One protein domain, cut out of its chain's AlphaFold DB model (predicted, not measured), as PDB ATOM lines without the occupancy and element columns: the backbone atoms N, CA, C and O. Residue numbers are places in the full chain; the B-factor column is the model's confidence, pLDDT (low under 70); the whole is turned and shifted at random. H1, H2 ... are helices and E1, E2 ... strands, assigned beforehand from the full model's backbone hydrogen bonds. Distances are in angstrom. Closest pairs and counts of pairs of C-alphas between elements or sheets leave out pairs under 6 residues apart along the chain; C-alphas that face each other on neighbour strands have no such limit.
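This is residues 5 to 110 of the 113 residues of the protein "Hypothetical protein" of Cyprideis torosa (UniProt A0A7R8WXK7). A compact body of a small, strongly twisted three-stranded sheet, helix H1 and long loops has one arm sticking out, residues 91 to 110, with H2 in it. The 106 printed residues, under half of them in named elements, run H1 E1 E2 E3 H2, class mixed. The sheet E1 E2 E3 is a meander, each strand the antiparallel neighbour of the one before. The whole is loose, with a radius of gyration of the C-alphas of 16.7 A and spans of 56 by 30 by 29 A.

H1, residues 5 to 16, is not on the sheet; its O i to N i+4 pairs are all within hydrogen-bond range. E1, residues 24 to 30, and E2, residues 64 to 69, form a hairpin at 148 degrees; N 26 and O 66 are 2.9 A apart. E2 and E3, residues 75 to 80, form another at 142 degrees; N 67 and O 77 are 2.8 A apart. H2, residues 93 to 108, stands free, with 11 of 12 such pairs within range.

H1 begins at C-alpha 5 (46.046, 9.078, 36.695) and measures 16.4 A, E1 16.4 A, E2 13.9 A, E3 16.6 A. H2 measures 23.3 A, ending at C-alpha 108 (28.683, 19.798, 3.671).

The printed part has no cut. The links E1 to E2 and E3 to H2 are long. Thirty residues are under pLDDT 70, among them 96 to 110.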
ATOM      1  N   GLU A   5      45.443   8.628  37.950       93.06
ATOM      2  CA  GLU A   5      46.046   9.078  36.695       93.06
ATOM      3  C   GLU A   5      45.206  10.188  36.056       93.06
ATOM      4  O   GLU A   5      45.729  11.272  35.820       93.06
ATOM      5  N   GLU A   6      43.887   9.994  35.936       90.88
ATOM      6  CA  GLU A   6      42.961  11.038  35.466       90.88
ATOM      7  C   GLU A   6      43.042  12.311  36.320       90.88
ATOM      8  O   GLU A   6      43.043  13.423  35.795       90.88
ATOM      9  N   LEU A   7      43.124  12.160  37.647       91.44
ATOM     10  CA  LEU A   7      43.269  13.287  38.568       91.44
ATOM     11  C   LEU A   7      44.587  14.043  38.349       91.44
ATOM     12  O   LEU A   7      44.592  15.276  38.343       91.44
ATOM     13  N   TYR A   8      45.694  13.321  38.175       91.81
ATOM     14  CA  TYR A   8      47.008  13.912  37.924       91.81
ATOM     15  C   TYR A   8      47.043  14.666  36.591       91.81
ATOM     16  O   TYR A   8      47.457  15.824  36.552       91.81
ATOM     17  N   GLU A   9      46.571  14.038  35.512       92.25
ATOM     18  CA  GLU A   9      46.524  14.644  34.179       92.25
ATOM     19  C   GLU A   9      45.682  15.918  34.170       92.25
ATOM     20  O   GLU A   9      46.140  16.963  33.705       92.25
ATOM     21  N   LEU A  10      44.478  15.858  34.744       90.06
ATOM     22  CA  LEU A  10      43.574  16.999  34.774       90.06
ATOM     23  C   LEU A  10      44.110  18.147  35.636       90.06
ATOM     24  O   LEU A  10      44.017  19.306  35.240       90.06
ATOM     25  N   THR A  11      44.698  17.844  36.795       88.88
ATOM     26  CA  THR A  11      45.265  18.877  37.678       88.88
ATOM     27  C   THR A  11      46.426  19.601  36.996       88.88
ATOM     28  O   THR A  11      46.478  20.828  37.026       88.88
ATOM     29  N   ASN A  12      47.324  18.870  36.324       89.25
ATOM     30  CA  ASN A  12      48.420  19.492  35.575       89.25
ATOM     31  C   ASN A  12      47.908  20.308  34.391       89.25
ATOM     32  O   ASN A  12      48.362  21.426  34.182       89.25
ATOM     33  N   PHE A  13      46.912  19.798  33.664       89.19
ATOM     34  CA  PHE A  13      46.274  20.552  32.590       89.19
ATOM     35  C   PHE A  13      45.705  21.889  33.093       89.19
ATOM     36  O   PHE A  13      45.918  22.923  32.469       89.19
ATOM     37  N   LEU A  14      45.034  21.904  34.248       87.94
ATOM     38  CA  LEU A  14      44.526  23.143  34.845       87.94
ATOM     39  C   LEU A  14      45.648  24.078  35.330       87.94
ATOM     40  O   LEU A  14      45.493  25.296  35.260       87.94
ATOM     41  N   MET A  15      46.768  23.543  35.826       85.56
ATOM     42  CA  MET A  15      47.940  24.340  36.226       85.56
ATOM     43  C   MET A  15      48.657  24.978  35.027       85.56
ATOM     44  O   MET A  15      49.102  26.121  35.126       85.56
ATOM     45  N   ASP A  16      48.768  24.249  33.916       87.00
ATOM     46  CA  ASP A  16      49.544  24.654  32.738       87.00
ATOM     47  C   ASP A  16      48.789  25.637  31.835       87.00
ATOM     48  O   ASP A  16      49.399  26.468  31.157       87.00
ATOM     49  N   PHE A  17      47.460  25.549  31.805       77.00
ATOM     50  CA  PHE A  17      46.626  26.418  30.989       77.00
ATOM     51  C   PHE A  17      46.129  27.619  31.802       77.00
ATOM     52  O   PHE A  17      45.526  27.469  32.861       77.00
ATOM     53  N   ASP A  18      46.325  28.828  31.264       69.19
ATOM     54  CA  ASP A  18      45.812  30.092  31.815       69.19
ATOM     55  C   ASP A  18      44.292  30.217  31.587       69.19
ATOM     56  O   ASP A  18      43.797  31.076  30.855       69.19
ATOM     57  N   PHE A  19      43.536  29.278  32.157       71.94
ATOM     58  CA  PHE A  19      42.084  29.335  32.181       71.94
ATOM     59  C   PHE A  19      41.625  30.595  32.934       71.94
ATOM     60  O   PHE A  19      42.299  31.038  33.870       71.94
ATOM     61  N   PRO A  20      40.474  31.185  32.550       66.25
ATOM     62  CA  PRO A  20      39.936  32.359  33.226       66.25
ATOM     63  C   PRO A  20      39.898  32.134  34.738       66.25
ATOM     64  O   PRO A  20      39.633  31.027  35.198       66.25
ATOM     65  N   SER A  21      40.166  33.194  35.506       67.44
ATOM     66  CA  SER A  21      40.276  33.180  36.970       67.44
ATOM     67  C   SER A  21      38.949  32.800  37.634       67.44
ATOM     68  O   SER A  21      38.194  33.653  38.104       67.44
ATOM     69  N   SER A  22      38.600  31.524  37.593       85.56
ATOM     70  CA  SER A  22      37.316  30.983  38.012       85.56
ATOM     71  C   SER A  22      37.482  29.556  38.512       85.56
ATOM     72  O   SER A  22      38.414  28.849  38.135       85.56
ATOM     73  N   ASN A  23      36.569  29.155  39.390       92.19
ATOM     74  CA  ASN A  23      36.485  27.785  39.878       92.19
ATOM     75  C   ASN A  23      35.672  26.941  38.902       92.19
ATOM     76  O   ASN A  23      34.837  27.469  38.157       92.19
ATOM     77  N   TYR A  24      35.887  25.631  38.971       93.19
ATOM     78  CA  TYR A  24      35.174  24.669  38.148       93.19
ATOM     79  C   TYR A  24      34.489  23.635  39.024       93.19
ATOM     80  O   TYR A  24      35.157  22.954  39.798       93.19
ATOM     81  N   TRP A  25      33.174  23.497  38.887       94.06
ATOM     82  CA  TRP A  25      32.450  22.349  39.406       94.06
ATOM     83  C   TRP A  25      33.004  21.070  38.786       94.06
ATOM     84  O   TRP A  25      33.175  20.981  37.565       94.06
ATOM     85  N   ILE A  26      33.230  20.072  39.633       92.38
ATOM     86  CA  ILE A  26      33.418  18.688  39.214       92.38
ATOM     87  C   ILE A  26      32.219  17.875  39.682       92.38
ATOM     88  O   ILE A  26      31.573  18.204  40.671       92.38
ATOM     89  N   GLY A  27      31.908  16.795  38.970       89.44
ATOM     90  CA  GLY A  27      30.665  16.058  39.195       89.44
ATOM     91  C   GLY A  27      30.496  15.450  40.594       89.44
ATOM     92  O   GLY A  27      29.401  15.000  40.902       89.44
ATOM     93  N   ALA A  28      31.530  15.401  41.439       91.25
ATOM     94  CA  ALA A  28      31.446  14.794  42.762       91.25
ATOM     95  C   ALA A  28      30.494  15.585  43.665       91.25
ATOM     96  O   ALA A  28      30.631  16.792  43.844       91.25
ATOM     97  N   GLN A  29      29.545  14.876  44.270       88.56
ATOM     98  CA  GLN A  29      28.583  15.454  45.205       88.56
ATOM     99  C   GLN A  29      28.470  14.584  46.450       88.56
ATOM    100  O   GLN A  29      28.601  13.354  46.374       88.56
ATOM    101  N   GLU A  30      28.206  15.218  47.585       84.81
ATOM    102  CA  GLU A  30      27.906  14.496  48.811       84.81
ATOM    103  C   GLU A  30      26.549  13.781  48.695       84.81
ATOM    104  O   GLU A  30      25.571  14.329  48.178       84.81
ATOM    105  N   GLN A  31      26.479  12.537  49.181       74.94
ATOM    106  CA  GLN A  31      25.205  11.851  49.405       74.94
ATOM    107  C   GLN A  31      24.911  11.755  50.904       74.94
ATOM    108  O   GLN A  31      25.524  10.960  51.617       74.94
ATOM    109  N   GLY A  32      23.927  12.526  51.370       69.00
ATOM    110  CA  GLY A  32      23.533  12.571  52.779       69.00
ATOM    111  C   GLY A  32      24.432  13.487  53.611       69.00
ATOM    112  O   GLY A  32      24.708  14.601  53.192       69.00
ATOM    113  N   TYR A  33      24.834  13.014  54.793       60.97
ATOM    114  CA  TYR A  33      25.342  13.835  55.907       60.97
ATOM    115  C   TYR A  33      26.752  13.414  56.389       60.97
ATOM    116  O   TYR A  33      27.012  13.388  57.589       60.97
ATOM    117  N   SER A  34      27.643  12.939  55.511       63.72
ATOM    118  CA  SER A  34      28.786  12.116  55.966       63.72
ATOM    119  C   SER A  34      30.144  12.316  55.279       63.72
ATOM    120  O   SER A  34      31.026  11.476  55.448       63.72
ATOM    121  N   GLY A  35      30.371  13.391  54.521       67.00
ATOM    122  CA  GLY A  35      31.638  13.595  53.802       67.00
ATOM    123  C   GLY A  35      31.938  12.475  52.796       67.00
ATOM    124  O   GLY A  35      33.085  12.248  52.404       67.00
ATOM    125  N   HIS A  36      30.905  11.728  52.396       82.44
ATOM    126  CA  HIS A  36      30.983  10.623  51.452       82.44
ATOM    127  C   HIS A  36      30.523  11.107  50.078       82.44
ATOM    128  O   HIS A  36      29.329  11.174  49.778       82.44
ATOM    129  N   TYR A  37      31.502  11.421  49.234       88.06
ATOM    130  CA  TYR A  37      31.276  11.905  47.879       88.06
ATOM    131  C   TYR A  37      31.150  10.754  46.883       88.06
ATOM    132  O   TYR A  37      31.834   9.728  46.983       88.06
ATOM    133  N   ARG A  38      30.275  10.932  45.892       90.88
ATOM    134  CA  ARG A  38      30.076   9.990  44.784       90.88
ATOM    135  C   ARG A  38      30.010  10.713  43.450       90.88
ATOM    136  O   ARG A  38      29.536  11.845  43.376       90.88
ATOM    137  N   TRP A  39      30.409  10.007  42.397       90.38
ATOM    138  CA  TRP A  39      30.183  10.420  41.016       90.38
ATOM    139  C   TRP A  39      28.721  10.129  40.627       90.38
ATOM    140  O   TRP A  39      28.312   8.971  40.687       90.38
ATOM    141  N   PRO A  40      27.902  11.125  40.243       87.19
ATOM    142  CA  PRO A  40      26.485  10.934  39.933       87.19
ATOM    143  C   PRO A  40      26.244  10.012  38.737       87.19
ATOM    144  O   PRO A  40      25.264   9.274  38.730       87.19
ATOM    145  N   SER A  41      27.135  10.050  37.743       84.94
ATOM    146  CA  SER A  41      27.026   9.274  36.502       84.94
ATOM    147  C   SER A  41      27.185   7.770  36.729       84.94
ATOM    148  O   SER A  41      26.445   6.982  36.147       84.94
ATOM    149  N   SER A  42      28.124   7.364  37.589       86.69
ATOM    150  CA  SER A  42      28.431   5.953  37.855       86.69
ATOM    151  C   SER A  42      27.932   5.457  39.217       86.69
ATOM    152  O   SER A  42      27.902   4.252  39.470       86.69
ATOM    153  N   GLY A  43      27.572   6.366  40.126       87.56
ATOM    154  CA  GLY A  43      27.257   6.075  41.526       87.56
ATOM    155  C   GLY A  43      28.464   5.626  42.357       87.56
ATOM    156  O   GLY A  43      28.312   5.339  43.551       87.56
ATOM    157  N   LYS A  44      29.660   5.543  41.760       89.81
ATOM    158  CA  LYS A  44      30.869   5.061  42.433       89.81
ATOM    159  C   LYS A  44      31.334   6.053  43.504       89.81
ATOM    160  O   LYS A  44      31.169   7.264  43.329       89.81
ATOM    161  N   PRO A  45      31.904   5.560  44.618       90.25
ATOM    162  CA  PRO A  45      32.530   6.425  45.607       90.25
ATOM    163  C   PRO A  45      33.733   7.147  45.002       90.25
ATOM    164  O   PRO A  45      34.465   6.585  44.186       90.25
ATOM    165  N   VAL A  46      33.950   8.381  45.439       89.81
ATOM    166  CA  VAL A  46      35.171   9.123  45.135       89.81
ATOM    167  C   VAL A  46      36.310   8.524  45.962       89.81
ATOM    168  O   VAL A  46      36.290   8.590  47.189       89.81
ATOM    169  N   ILE A  47      37.275   7.894  45.288       88.12
ATOM    170  CA  ILE A  47      38.411   7.199  45.926       88.12
ATOM    171  C   ILE A  47      39.745   7.928  45.746       88.12
ATOM    172  O   ILE A  47      40.631   7.815  46.588       88.12
ATOM    173  N   SER A  48      39.886   8.686  44.660       87.38
ATOM    174  CA  SER A  48      41.017   9.576  44.410       87.38
ATOM    175  C   SER A  48      40.574  10.990  44.749       87.38
ATOM    176  O   SER A  48      39.514  11.421  44.302       87.38
ATOM    177  N   THR A  49      41.351  11.691  45.572       89.31
ATOM    178  CA  THR A  49      41.003  13.033  46.054       89.31
ATOM    179  C   THR A  49      42.220  13.940  46.007       89.31
ATOM    180  O   THR A  49      43.343  13.464  46.161       89.31
ATOM    181  N   ASN A  50      41.983  15.236  45.817       91.50
ATOM    182  CA  ASN A  50      43.010  16.273  45.883       91.50
ATOM    183  C   ASN A  50      42.544  17.445  46.755       91.50
ATOM    184  O   ASN A  50      42.605  18.592  46.334       91.50
ATOM    185  N   TRP A  51      41.985  17.159  47.933       91.31
ATOM    186  CA  TRP A  51      41.458  18.184  48.840       91.31
ATOM    187  C   TRP A  51      42.503  19.237  49.204       91.31
ATOM    188  O   TRP A  51      43.680  18.926  49.388       91.31
ATOM    189  N   ASN A  52      42.059  20.485  49.346       89.31
ATOM    190  CA  ASN A  52      42.874  21.551  49.913       89.31
ATOM    191  C   ASN A  52      43.379  21.132  51.306       89.31
ATOM    192  O   ASN A  52      42.652  20.512  52.076       89.31
ATOM    193  N   VAL A  53      44.609  21.503  51.663       81.06
ATOM    194  CA  VAL A  53      45.210  21.218  52.978       81.06
ATOM    195  C   VAL A  53      44.373  21.744  54.152       81.06
ATOM    196  O   VAL A  53      44.445  21.204  55.253       81.06
ATOM    197  N   ASN A  54      43.560  22.776  53.912       78.88
ATOM    198  CA  ASN A  54      42.652  23.349  54.904       78.88
ATOM    199  C   ASN A  54      41.235  22.750  54.866       78.88
ATOM    200  O   ASN A  54      40.360  23.240  55.575       78.88
ATOM    201  N   TYR A  55      40.995  21.723  54.049       76.50
ATOM    202  CA  TYR A  55      39.708  21.046  53.990       76.50
ATOM    203  C   TYR A  55      39.439  20.306  55.302       76.50
ATOM    204  O   TYR A  55      40.145  19.369  55.683       76.50
ATOM    205  N   THR A  56      38.378  20.717  55.984       67.81
ATOM    206  CA  THR A  56      37.748  19.948  57.051       67.81
ATOM    207  C   THR A  56      36.465  19.380  56.474       67.81
ATOM    208  O   THR A  56      35.643  20.163  56.011       67.81
ATOM    209  N   ALA A  57      36.300  18.052  56.488       61.81
ATOM    210  CA  ALA A  57      35.057  17.418  56.049       61.81
ATOM    211  C   ALA A  57      33.848  18.139  56.663       61.81
ATOM    212  O   ALA A  57      33.904  18.450  57.854       61.81
ATOM    213  N   SER A  58      32.854  18.429  55.812       58.34
ATOM    214  CA  SER A  58      31.778  19.414  55.993       58.34
ATOM    215  C   SER A  58      31.371  19.705  57.444       58.34
ATOM    216  O   SER A  58      31.226  18.825  58.294       58.34
ATOM    217  N   ASP A  59      31.098  20.979  57.728       56.12
ATOM    218  CA  ASP A  59      30.586  21.497  59.006       56.12
ATOM    219  C   ASP A  59      29.137  21.047  59.321       56.12
ATOM    220  O   ASP A  59      28.442  21.673  60.124       56.12
ATOM    221  N   GLY A  60      28.670  19.949  58.715       54.56
ATOM    222  CA  GLY A  60      27.288  19.483  58.781       54.56
ATOM    223  C   GLY A  60      26.362  20.188  57.788       54.56
ATOM    224  O   GLY A  60      25.157  20.273  58.033       54.56
ATOM    225  N   ARG A  61      26.893  20.718  56.682       59.94
ATOM    226  CA  ARG A  61      26.080  21.134  55.534       59.94
ATOM    227  C   ARG A  61      25.712  19.913  54.703       59.94
ATOM    228  O   ARG A  61      26.541  19.051  54.456       59.94
ATOM    229  N   GLU A  62      24.443  19.830  54.317       61.66
ATOM    230  CA  GLU A  62      23.996  18.845  53.336       61.66
ATOM    231  C   GLU A  62      24.170  19.416  51.931       61.66
ATOM    232  O   GLU A  62      23.814  20.571  51.682       61.66
ATOM    233  N   ASN A  63      24.512  18.539  50.984       69.19
ATOM    234  CA  ASN A  63      24.480  18.789  49.540       69.19
ATOM    235  C   ASN A  63      25.640  19.610  48.974       69.19
ATOM    236  O   ASN A  63      25.446  20.252  47.936       69.19
ATOM    237  N   ASP A  64      26.824  19.560  49.571       83.31
ATOM    238  CA  ASP A  64      27.974  20.214  48.959       83.31
ATOM    239  C   ASP A  64      28.427  19.485  47.680       83.31
ATOM    240  O   ASP A  64      28.269  18.264  47.503       83.31
ATOM    241  N   VAL A  65      28.928  20.280  46.736       89.94
ATOM    242  CA  VAL A  65      29.479  19.824  45.456       89.94
ATOM    243  C   VAL A  65      30.941  20.212  45.417       89.94
ATOM    244  O   VAL A  65      31.344  21.241  45.956       89.94
ATOM    245  N   VAL A  66      31.750  19.368  44.795       92.31
ATOM    246  CA  VAL A  66      33.189  19.580  44.764       92.31
ATOM    247  C   VAL A  66      33.560  20.531  43.628       92.31
ATOM    248  O   VAL A  66      33.040  20.437  42.513       92.31
ATOM    249  N   VAL A  67      34.499  21.430  43.903       93.19
ATOM    250  CA  VAL A  67      35.122  22.320  42.921       93.19
ATOM    251  C   VAL A  67      36.616  22.078  42.819       93.19
ATOM    252  O   VAL A  67      37.278  21.821  43.819       93.19
ATOM    253  N   PHE A  68      37.173  22.295  41.632       93.56
ATOM    254  CA  PHE A  68      38.558  22.725  41.495       93.56
ATOM    255  C   PHE A  68      38.672  24.197  41.900       93.56
ATOM    256  O   PHE A  68      38.092  25.076  41.252       93.56
ATOM    257  N   TRP A  69      39.418  24.471  42.975       91.69
ATOM    258  CA  TRP A  69      39.515  25.807  43.553       91.69
ATOM    259  C   TRP A  69      40.782  26.533  43.096       91.69
ATOM    260  O   TRP A  69      41.900  26.212  43.508       91.69
ATOM    261  N   ARG A  70      40.614  27.567  42.261       88.12
ATOM    262  CA  ARG A  70      41.739  28.295  41.650       88.12
ATOM    263  C   ARG A  70      42.684  28.918  42.674       88.12
ATOM    264  O   ARG A  70      43.896  28.927  42.462       88.12
ATOM    265  N   SER A  71      42.140  29.458  43.763       88.69
ATOM    266  CA  SER A  71      42.916  30.129  44.818       88.69
ATOM    267  C   SER A  71      43.705  29.162  45.705       88.69
ATOM    268  O   SER A  71      44.390  29.608  46.620       88.69
ATOM    269  N   SER A  72      43.599  27.858  45.448       89.75
ATOM    270  CA  SER A  72      44.258  26.795  46.197       89.75
ATOM    271  C   SER A  72      45.109  25.907  45.284       89.75
ATOM    272  O   SER A  72      45.146  24.700  45.494       89.75
ATOM    273  N   ASP A  73      45.741  26.459  44.244       88.81
ATOM    274  CA  ASP A  73      46.539  25.696  43.265       88.81
ATOM    275  C   ASP A  73      45.785  24.473  42.708       88.81
ATOM    276  O   ASP A  73      46.317  23.370  42.622       88.81
ATOM    277  N   TRP A  74      44.494  24.666  42.415       90.44
ATOM    278  CA  TRP A  74      43.575  23.631  41.928       90.44
ATOM    279  C   TRP A  74      43.437  22.403  42.840       90.44
ATOM    280  O   TRP A  74      43.076  21.316  42.392       90.44
ATOM    281  N   HIS A  75      43.646  22.562  44.143       91.94
ATOM    282  CA  HIS A  75      43.123  21.597  45.101       91.94
ATOM    283  C   HIS A  75      41.599  21.734  45.211       91.94
ATOM    284  O   HIS A  75      41.001  22.754  44.851       91.94
ATOM    285  N   TRP A  76      40.959  20.673  45.679       93.06
ATOM    286  CA  TRP A  76      39.516  20.585  45.785       93.06
ATOM    287  C   TRP A  76      38.997  21.346  46.996       93.06
ATOM    288  O   TRP A  76      39.620  21.344  48.060       93.06
ATOM    289  N   ASN A  77      37.821  21.934  46.829       90.38
ATOM    290  CA  ASN A  77      37.001  22.440  47.918       90.38
ATOM    291  C   ASN A  77      35.579  21.901  47.760       90.38
ATOM    292  O   ASN A  77      35.164  21.583  46.645       90.38
ATOM    293  N   ASP A  78      34.843  21.793  48.851       88.44
ATOM    294  CA  ASP A  78      33.401  21.620  48.828       88.44
ATOM    295  C   ASP A  78      32.723  22.991  48.913       88.44
ATOM    296  O   ASP A  78      33.161  23.891  49.625       88.44
ATOM    297  N   GLU A  79      31.686  23.193  48.107       87.56
ATOM    298  CA  GLU A  79      30.974  24.467  48.040       87.56
ATOM    299  C   GLU A  79      29.458  24.229  47.964       87.56
ATOM    300  O   GLU A  79      29.006  23.262  47.331       87.56
ATOM    301  N   PRO A  80      28.642  25.145  48.521       86.75
ATOM    302  CA  PRO A  80      27.197  25.083  48.379       86.75
ATOM    303  C   PRO A  80      26.775  25.128  46.907       86.75
ATOM    304  O   PRO A  80      27.208  26.001  46.152       86.75
ATOM    305  N   LYS A  81      25.814  24.279  46.522       85.44
ATOM    306  CA  LYS A  81      25.205  24.245  45.169       85.44
ATOM    307  C   LYS A  81      24.676  25.591  44.664       85.44
ATOM    308  O   LYS A  81      24.439  25.751  43.472       85.44
ATOM    309  N   THR A  82      24.425  26.541  45.563       88.69
ATOM    310  CA  THR A  82      23.960  27.892  45.229       88.69
ATOM    311  C   THR A  82      25.054  28.787  44.649       88.69
ATOM    312  O   THR A  82      24.733  29.839  44.095       88.69
ATOM    313  N   ASN A  83      26.328  28.414  44.785       90.19
ATOM    314  CA  ASN A  83      27.435  29.164  44.205       90.19
ATOM    315  C   ASN A  83      27.441  29.043  42.674       90.19
ATOM    316  O   ASN A  83      26.928  28.092  42.090       90.19
ATOM    317  N   THR A  84      28.020  30.037  42.001       91.94
ATOM    318  CA  THR A  84      28.134  30.051  40.535       91.94
ATOM    319  C   THR A  84      29.580  29.820  40.124       91.94
ATOM    320  O   THR A  84      30.446  30.655  40.390       91.94
ATOM    321  N   HIS A  85      29.828  28.703  39.444       92.25
ATOM    322  CA  HIS A  85      31.122  28.311  38.889       92.25
ATOM    323  C   HIS A  85      30.921  27.747  37.476       92.25
ATOM    324  O   HIS A  85      29.793  27.440  37.089       92.25
ATOM    325  N   TYR A  86      31.997  27.637  36.695       91.94
ATOM    326  CA  TYR A  86      31.940  26.929  35.412       91.94
ATOM    327  C   TYR A  86      31.898  25.419  35.646       91.94
ATOM    328  O   TYR A  86      32.273  24.948  36.714       91.94
ATOM    329  N   GLU A  87      31.464  24.647  34.657       89.94
ATOM    330  CA  GLU A  87      31.380  23.188  34.766       89.94
ATOM    331  C   GLU A  87      32.500  22.530  33.963       89.94
ATOM    332  O   GLU A  87      32.751  22.905  32.815       89.94
ATOM    333  N   LEU A  88      33.166  21.541  34.562       90.06
ATOM    334  CA  LEU A  88      34.107  20.680  33.858       90.06
ATOM    335  C   LEU A  88      33.425  19.352  33.524       90.06
ATOM    336  O   LEU A  88      33.148  18.537  34.404       90.06
ATOM    337  N   CYS A  89      33.127  19.152  32.241       88.31
ATOM    338  CA  CYS A  89      32.434  17.961  31.766       88.31
ATOM    339  C   CYS A  89      33.418  16.838  31.417       88.31
ATOM    340  O   CYS A  89      34.460  17.069  30.807       88.31
ATOM    341  N   GLU A  90      33.030  15.607  31.737       86.88
ATOM    342  CA  GLU A  90      33.656  14.386  31.234       86.88
ATOM    343  C   GLU A  90      32.799  13.846  30.083       86.88
ATOM    344  O   GLU A  90      31.570  13.830  30.178       86.88
ATOM    345  N   ALA A  91      33.431  13.430  28.989       85.75
ATOM    346  CA  ALA A  91      32.746  12.887  27.822       85.75
ATOM    347  C   ALA A  91      33.376  11.558  27.412       85.75
ATOM    348  O   ALA A  91      34.599  11.411  27.449       85.75
ATOM    349  N   ASP A  92      32.545  10.616  26.965       83.38
ATOM    350  CA  ASP A  92      33.041   9.407  26.317       83.38
ATOM    351  C   ASP A  92      33.710   9.808  24.986       83.38
ATOM    352  O   ASP A  92      33.091  10.513  24.173       83.38
ATOM    353  N   PRO A  93      34.953   9.377  24.711       81.56
ATOM    354  CA  PRO A  93      35.594   9.603  23.418       81.56
ATOM    355  C   PRO A  93      34.726   9.184  22.214       81.56
ATOM    356  O   PRO A  93      34.775   9.813  21.150       81.56
ATOM    357  N   ALA A  94      33.889   8.155  22.369       82.06
ATOM    358  CA  ALA A  94      32.945   7.712  21.346       82.06
ATOM    359  C   ALA A  94      31.839   8.740  21.048       82.06
ATOM    360  O   ALA A  94      31.287   8.741  19.947       82.06
ATOM    361  N   ASP A  95      31.516   9.629  21.985       78.88
ATOM    362  CA  ASP A  95      30.539  10.702  21.777       78.88
ATOM    363  C   ASP A  95      31.183  11.959  21.175       78.88
ATOM    364  O   ASP A  95      30.555  12.651  20.369       78.88
ATOM    365  N   LEU A  96      32.468  12.203  21.449       69.56
ATOM    366  CA  LEU A  96      33.229  13.297  20.828       69.56
ATOM    367  C   LEU A  96      33.448  13.077  19.320       69.56
ATOM    368  O   LEU A  96      33.387  14.018  18.527       69.56
ATOM    369  N   THR A  97      33.636  11.826  18.898       66.25
ATOM    370  CA  THR A  97      33.800  11.467  17.476       66.25
ATOM    371  C   THR A  97      32.507  11.605  16.661       66.25
ATOM    372  O   THR A  97      32.561  11.943  15.473       66.25
ATOM    373  N   LYS A  98      31.334  11.427  17.287       59.16
ATOM    374  CA  LYS A  98      30.023  11.679  16.655       59.16
ATOM    375  C   LYS A  98      29.791  13.169  16.414       59.16
ATOM    376  O   LYS A  98      29.381  13.549  15.324       59.16
ATOM    377  N   GLN A  99      30.138  14.029  17.373       56.47
ATOM    378  CA  GLN A  99      29.997  15.483  17.202       56.47
ATOM    379  C   GLN A  99      30.924  16.039  16.109       56.47
ATOM    380  O   GLN A  99      30.537  16.936  15.354       56.47
ATOM    381  N   GLN A 100      32.132  15.486  15.966       53.84
ATOM    382  CA  GLN A 100      33.034  15.845  14.867       53.84
ATOM    383  C   GLN A 100      32.476  15.412  13.501       53.84
ATOM    384  O   GLN A 100      32.452  16.207  12.566       53.84
ATOM    385  N   THR A 101      31.927  14.202  13.388       50.94
ATOM    386  CA  THR A 101      31.338  13.727  12.123       50.94
ATOM    387  C   THR A 101      30.010  14.412  11.769       50.94
ATOM    388  O   THR A 101      29.761  14.685  10.594       50.94
ATOM    389  N   GLU A 102      29.174  14.770  12.749       54.34
ATOM    390  CA  GLU A 102      27.918  15.506  12.535       54.34
ATOM    391  C   GLU A 102      28.148  16.981  12.174       54.34
ATOM    392  O   GLU A 102      27.466  17.514  11.294       54.34
ATOM    393  N   SER A 103      29.143  17.640  12.780       53.25
ATOM    394  CA  SER A 103      29.536  19.005  12.397       53.25
ATOM    395  C   SER A 103      30.163  19.060  10.994       53.25
ATOM    396  O   SER A 103      29.886  19.995  10.235       53.25
ATOM    397  N   GLU A 104      30.896  18.022  10.578       53.94
ATOM    398  CA  GLU A 104      31.382  17.862   9.201       53.94
ATOM    399  C   GLU A 104      30.255  17.574   8.190       53.94
ATOM    400  O   GLU A 104      30.292  18.083   7.063       53.94
ATOM    401  N   PHE A 105      29.222  16.812   8.570       50.81
ATOM    402  CA  PHE A 105      28.037  16.573   7.732       50.81
ATOM    403  C   PHE A 105      27.153  17.827   7.605       50.81
ATOM    404  O   PHE A 105      26.676  18.151   6.514       50.81
ATOM    405  N   GLY A 106      26.981  18.581   8.695       48.09
ATOM    406  CA  GLY A 106      26.215  19.830   8.738       48.09
ATOM    407  C   GLY A 106      26.861  20.991   7.973       48.09
ATOM    408  O   GLY A 106      26.159  21.881   7.487       48.09
ATOM    409  N   MET A 107      28.186  20.977   7.786       48.56
ATOM    410  CA  MET A 107      28.868  21.938   6.910       48.56
ATOM    411  C   MET A 107      28.832  21.551   5.423       48.56
ATOM    412  O   MET A 107      28.871  22.448   4.580       48.56
ATOM    413  N   LYS A 108      28.702  20.261   5.075       50.94
ATOM    414  CA  LYS A 108      28.683  19.798   3.671       50.94
ATOM    415  C   LYS A 108      27.332  19.962   2.958       50.94
ATOM    416  O   LYS A 108      27.317  19.985   1.733       50.94
ATOM    417  N   ASN A 109      26.230  20.178   3.683       47.03
ATOM    418  CA  ASN A 109      24.880  20.309   3.103       47.03
ATOM    419  C   ASN A 109      24.395  21.758   2.884       47.03
ATOM    420  O   ASN A 109      23.208  21.979   2.658       47.03
ATOM    421  N   ARG A 110      25.284  22.762   2.934       49.25
ATOM    422  CA  ARG A 110      24.916  24.177   2.703       49.25
ATOM    423  C   ARG A 110      25.165  24.699   1.289       49.25
ATOM    424  O   ARG A 110      25.080  25.904   1.097       49.25
TER     425      ARG A 110